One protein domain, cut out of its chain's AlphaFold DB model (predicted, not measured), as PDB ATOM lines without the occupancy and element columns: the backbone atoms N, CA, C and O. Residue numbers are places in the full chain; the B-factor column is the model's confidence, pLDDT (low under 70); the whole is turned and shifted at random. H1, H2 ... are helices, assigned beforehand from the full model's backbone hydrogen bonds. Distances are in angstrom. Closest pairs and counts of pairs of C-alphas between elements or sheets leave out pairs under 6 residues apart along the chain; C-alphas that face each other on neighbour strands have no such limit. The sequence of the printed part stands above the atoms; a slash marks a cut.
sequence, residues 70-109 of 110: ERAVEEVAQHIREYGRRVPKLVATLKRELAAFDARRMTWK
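AT A GLANCE: This is residues 70 to 109 of the 110 residues of an uncharacterized protein of Candidatus Rokubacteria bacterium (UniProt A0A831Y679). Two helices meet near their ends as an open, flat V, H1 making one arm and H2 the other, with a tight turn at the corner. Beyond the far end of H2 the last stretch folds back on itself in a small hook, of which residues 102 to 107 stick out, as does residues 70 to 79 of H1. The printed part has 40 residues with two named helices, H1 then H2 along the chain, and no named strand; the class is all helix. The whole is loose, with a radius of gyration of the C-alphas of 11.6 A and spans of 32 by 25 by 7 A.

IN THESE COORDINATES: H1, the longest helix, covers residues 70 to 86, 25.0 A from C-alpha 70 at (-33.558, 7.677, -27.051) to C-alpha 86 at (-57.843, 5.451, -21.559). H2 covers residues 88 to 100, 18.8 A from first to last C-alpha, and ends at C-alpha 100, (-48.362, 12.873, -42.094).

HOW THE PARTS SIT: H1 and H2 form a helical hairpin and touch, with 4 pairs of C-alphas within 8 A; the closest C-alphas, of Gly 84 and Val 91, are 5.4 A apart. H1 touches H2 with residues 80 to 84 alone, and H2 touches H1 with residues 90 to 91 alone. Their lines stand at a steep tilt of 41 degrees, opposite ways, with centres 13.2 A apart. Residues 70 to 79, which belong to H1, stand free. After H2, residues 101 to 102 form a short antiparallel pairing with residues 107 to 108. In H2 every O i to N i+4 pair is within hydrogen-bond range; in H1, 11 of 13 are.

THE WHOLE: The two C-alphas farthest apart, of Arg 86 and Arg 105, are 32.8 A apart. The printed part has no cut, and the link from H1 to H2 is tight. The mean pLDDT of the printed part is 74.5; residue 72, residues 83 to 85 and residue 90 are under 70.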
ATOM      1  N   GLU A  70     -33.020   9.043 -27.066       74.00
ATOM      2  CA  GLU A  70     -33.558   7.677 -27.051       74.00
ATOM      3  C   GLU A  70     -34.509   7.444 -25.870       74.00
ATOM      4  O   GLU A  70     -35.632   6.977 -26.060       74.00
ATOM      5  N   ARG A  71     -34.108   7.853 -24.661       72.50
ATOM      6  CA  ARG A  71     -34.924   7.695 -23.452       72.50
ATOM      7  C   ARG A  71     -36.188   8.554 -23.495       72.50
ATOM      8  O   ARG A  71     -37.242   8.125 -23.036       72.50
ATOM      9  N   ALA A  72     -36.113   9.729 -24.125       69.12
ATOM     10  CA  ALA A  72     -37.276  10.592 -24.326       69.12
ATOM     11  C   ALA A  72     -38.299   9.943 -25.267       69.12
ATOM     12  O   ALA A  72     -39.504   9.985 -25.014       69.12
ATOM     13  N   VAL A  73     -37.822   9.299 -26.337       77.00
ATOM     14  CA  VAL A  73     -38.676   8.564 -27.278       77.00
ATOM     15  C   VAL A  73     -39.330   7.357 -26.601       77.00
ATOM     16  O   VAL A  73     -40.521   7.116 -26.811       77.00
ATOM     17  N   GLU A  74     -38.601   6.625 -25.755       78.12
ATOM     18  CA  GLU A  74     -39.148   5.490 -25.000       78.12
ATOM     19  C   GLU A  74     -40.241   5.905 -24.005       78.12
ATOM     20  O   GLU A  74     -41.309   5.283 -23.980       78.12
ATOM     21  N   GLU A  75     -40.026   6.981 -23.242       74.06
ATOM     22  CA  GLU A  75     -41.015   7.513 -22.293       74.06
ATOM     23  C   GLU A  75     -42.285   7.994 -23.005       74.06
ATOM     24  O   GLU A  75     -43.402   7.664 -22.595       74.06
ATOM     25  N   VAL A  76     -42.142   8.714 -24.122       75.00
ATOM     26  CA  VAL A  76     -43.286   9.136 -24.946       75.00
ATOM     27  C   VAL A  76     -44.037   7.917 -25.491       75.00
ATOM     28  O   VAL A  76     -45.268   7.867 -25.417       75.00
ATOM     29  N   ALA A  77     -43.329   6.897 -25.983       77.25
ATOM     30  CA  ALA A  77     -43.953   5.667 -26.466       77.25
ATOM     31  C   ALA A  77     -44.701   4.916 -25.350       77.25
ATOM     32  O   ALA A  77     -45.785   4.371 -25.585       77.25
ATOM     33  N   GLN A  78     -44.157   4.890 -24.131       77.50
ATOM     34  CA  GLN A  78     -44.814   4.291 -22.973       77.50
ATOM     35  C   GLN A  78     -46.080   5.055 -22.576       77.50
ATOM     36  O   GLN A  78     -47.146   4.442 -22.487       77.50
ATOM     37  N   HIS A  79     -46.008   6.381 -22.451       72.69
ATOM     38  CA  HIS A  79     -47.173   7.206 -22.142       72.69
ATOM     39  C   HIS A  79     -48.270   7.084 -23.205       72.69
ATOM     40  O   HIS A  79     -49.440   6.955 -22.857       72.69
ATOM     41  N   ILE A  80     -47.927   7.034 -24.498       72.75
ATOM     42  CA  ILE A  80     -48.910   6.802 -25.571       72.75
ATOM     43  C   ILE A  80     -49.589   5.432 -25.419       72.75
ATOM     44  O   ILE A  80     -50.795   5.321 -25.650       72.75
ATOM     45  N   ARG A  81     -48.861   4.380 -25.018       72.25
ATOM     46  CA  ARG A  81     -49.453   3.051 -24.763       72.25
ATOM     47  C   ARG A  81     -50.410   3.069 -23.572       72.25
ATOM     48  O   ARG A  81     -51.493   2.491 -23.658       72.25
ATOM     49  N   GLU A  82     -50.034   3.738 -22.487       71.88
ATOM     50  CA  GLU A  82     -50.844   3.844 -21.269       71.88
ATOM     51  C   GLU A  82     -52.092   4.716 -21.484       71.88
ATOM     52  O   GLU A  82     -53.214   4.285 -21.200       71.88
ATOM     53  N   TYR A  83     -51.933   5.901 -22.078       66.31
ATOM     54  CA  TYR A  83     -53.047   6.787 -22.426       66.31
ATOM     55  C   TYR A  83     -53.915   6.231 -23.555       66.31
ATOM     56  O   TYR A  83     -55.123   6.456 -23.551       66.31
ATOM     57  N   GLY A  84     -53.356   5.443 -24.475       62.12
ATOM     58  CA  GLY A  84     -54.109   4.773 -25.538       62.12
ATOM     59  C   GLY A  84     -55.164   3.799 -25.028       62.12
ATOM     60  O   GLY A  84     -56.179   3.610 -25.695       62.12
ATOM     61  N   ARG A  85     -54.986   3.245 -23.822       67.44
ATOM     62  CA  ARG A  85     -56.017   2.438 -23.150       67.44
ATOM     63  C   ARG A  85     -57.154   3.287 -22.578       67.44
ATOM     64  O   ARG A  85     -58.279   2.811 -22.503       67.44
ATOM     65  N   ARG A  86     -56.871   4.533 -22.182       70.31
ATOM     66  CA  ARG A  86     -57.843   5.451 -21.559       70.31
ATOM     67  C   ARG A  86     -58.585   6.309 -22.586       70.31
ATOM     68  O   ARG A  86     -59.756   6.609 -22.387       70.31
ATOM     69  N   VAL A  87     -57.919   6.703 -23.676       75.44
ATOM     70  CA  VAL A  87     -58.449   7.627 -24.694       75.44
ATOM     71  C   VAL A  87     -58.054   7.161 -26.109       75.44
ATOM     72  O   VAL A  87     -57.240   7.798 -26.785       75.44
ATOM     73  N   PRO A  88     -58.630   6.051 -26.606       71.88
ATOM     74  CA  PRO A  88     -58.204   5.424 -27.861       71.88
ATOM     75  C   PRO A  88     -58.348   6.334 -29.092       71.88
ATOM     76  O   PRO A  88     -57.526   6.271 -30.005       71.88
ATOM     77  N   LYS A  89     -59.343   7.236 -29.106       73.69
ATOM     78  CA  LYS A  89     -59.544   8.198 -30.206       73.69
ATOM     79  C   LYS A  89     -58.402   9.211 -30.325       73.69
ATOM     80  O   LYS A  89     -57.988   9.514 -31.436       73.69
ATOM     81  N   LEU A  90     -57.866   9.698 -29.203       69.44
ATOM     82  CA  LEU A  90     -56.773  10.674 -29.206       69.44
ATOM     83  C   LEU A  90     -55.481  10.052 -29.751       69.44
ATOM     84  O   LEU A  90     -54.792  10.666 -30.559       69.44
ATOM     85  N   VAL A  91     -55.193   8.805 -29.368       71.31
ATOM     86  CA  VAL A  91     -54.025   8.070 -29.873       71.31
ATOM     87  C   VAL A  91     -54.161   7.727 -31.356       71.31
ATOM     88  O   VAL A  91     -53.174   7.804 -32.082       71.31
ATOM     89  N   ALA A  92     -55.362   7.388 -31.832       74.69
ATOM     90  CA  ALA A  92     -55.603   7.186 -33.261       74.69
ATOM     91  C   ALA A  92     -55.352   8.469 -34.070       74.69
ATOM     92  O   ALA A  92     -54.682   8.415 -35.101       74.69
ATOM     93  N   THR A  93     -55.816   9.622 -33.573       75.44
ATOM     94  CA  THR A  93     -55.539  10.930 -34.181       75.44
ATOM     95  C   THR A  93     -54.042  11.231 -34.190       75.44
ATOM     96  O   THR A  93     -53.490  11.450 -35.258       75.44
ATOM     97  N   LEU A  94     -53.355  11.138 -33.046       75.81
ATOM     98  CA  LEU A  94     -51.907  11.374 -32.947       75.81
ATOM     99  C   LEU A  94     -51.091  10.509 -33.912       75.81
ATOM    100  O   LEU A  94     -50.176  11.009 -34.556       75.81
ATOM    101  N   LYS A  95     -51.428   9.219 -34.043       77.38
ATOM    102  CA  LYS A  95     -50.764   8.319 -34.998       77.38
ATOM    103  C   LYS A  95     -50.962   8.761 -36.446       77.38
ATOM    104  O   LYS A  95     -50.026   8.662 -37.233       77.38
ATOM    105  N   ARG A  96     -52.166   9.221 -36.795       78.62
ATOM    106  CA  ARG A  96     -52.475   9.717 -38.139       78.62
ATOM    107  C   ARG A  96     -51.720  11.010 -38.437       78.62
ATOM    108  O   ARG A  96     -51.107  11.091 -39.493       78.62
ATOM    109  N   GLU A  97     -51.722  11.962 -37.505       77.88
ATOM    110  CA  GLU A  97     -50.965  13.208 -37.652       77.88
ATOM    111  C   GLU A  97     -49.470  12.896 -37.805       77.88
ATOM    112  O   GLU A  97     -48.857  13.291 -38.788       77.88
ATOM    113  N   LEU A  98     -48.882  12.083 -36.914       79.62
ATOM    114  CA  LEU A  98     -47.467  11.686 -36.998       79.62
ATOM    115  C   LEU A  98     -47.112  10.974 -38.310       79.62
ATOM    116  O   LEU A  98     -46.010  11.158 -38.818       79.62
ATOM    117  N   ALA A  99     -48.022  10.185 -38.885       79.25
ATOM    118  CA  ALA A  99     -47.810   9.568 -40.194       79.25
ATOM    119  C   ALA A  99     -47.800  10.590 -41.348       79.25
ATOM    120  O   ALA A  99     -47.208  10.323 -42.396       79.25
ATOM    121  N   ALA A 100     -48.429  11.754 -41.162       80.50
ATOM    122  CA  ALA A 100     -48.362  12.873 -42.094       80.50
ATOM    123  C   ALA A 100     -47.059  13.681 -41.957       80.50
ATOM    124  O   ALA A 100     -46.747  14.473 -42.843       80.50
ATOM    125  N   PHE A 101     -46.260  13.471 -40.906       80.50
ATOM    126  CA  PHE A 101     -44.966  14.132 -40.761       80.50
ATOM    127  C   PHE A 101     -43.922  13.534 -41.716       80.50
ATOM    128  O   PHE A 101     -43.560  12.357 -41.633       80.50
ATOM    129  N   ASP A 102     -43.396  14.354 -42.624       79.69
ATOM    130  CA  ASP A 102     -42.257  14.006 -43.465       79.69
ATOM    131  C   ASP A 102     -40.955  14.249 -42.693       79.69
ATOM    132  O   ASP A 102     -40.407  15.351 -42.670       79.69
ATOM    133  N   ALA A 103     -40.427  13.184 -42.088       75.75
ATOM    134  CA  ALA A 103     -39.190  13.240 -41.314       75.75
ATOM    135  C   ALA A 103     -37.949  13.636 -42.140       75.75
ATOM    136  O   ALA A 103     -36.969  14.100 -41.566       75.75
ATOM    137  N   ARG A 104     -37.956  13.470 -43.473       75.38
ATOM    138  CA  ARG A 104     -36.817  13.869 -44.322       75.38
ATOM    139  C   ARG A 104     -36.805  15.369 -44.577       75.38
ATOM    140  O   ARG A 104     -35.736  15.944 -44.757       75.38
ATOM    141  N   ARG A 105     -37.987  15.982 -44.635       80.19
ATOM    142  CA  ARG A 105     -38.164  17.418 -44.888       80.19
ATOM    143  C   ARG A 105     -38.431  18.227 -43.622       80.19
ATOM    144  O   ARG A 105     -38.355  19.445 -43.679       80.19
ATOM    145  N   MET A 106     -38.691  17.558 -42.496       78.75
ATOM    146  CA  MET A 106     -39.090  18.164 -41.221       78.75
ATOM    147  C   MET A 106     -40.377  19.000 -41.342       78.75
ATOM    148  O   MET A 106     -40.526  20.029 -40.688       78.75
ATOM    149  N   THR A 107     -41.315  18.560 -42.184       78.62
ATOM    150  CA  THR A 107     -42.572  19.270 -42.480       78.62
ATOM    151  C   THR A 107     -43.771  18.333 -42.393       78.62
ATOM    152  O   THR A 107     -43.650  17.141 -42.669       78.62
ATOM    153  N   TRP A 108     -44.949  18.865 -42.070       71.38
ATOM    154  CA  TRP A 108     -46.209  18.125 -42.172       71.38
ATOM    155  C   TRP A 108     -46.673  18.098 -43.632       71.38
ATOM    156  O   TRP A 108     -46.483  19.077 -44.353       71.38
ATOM    157  N   LYS A 109     -47.212  16.968 -44.089       70.19
ATOM    158  CA  LYS A 109     -47.899  16.883 -45.379       70.19
ATOM    159  C   LYS A 109     -49.272  17.529 -45.223       70.19
ATOM    160  O   LYS A 109     -50.022  17.108 -44.344       70.19
TER     161      LYS A 109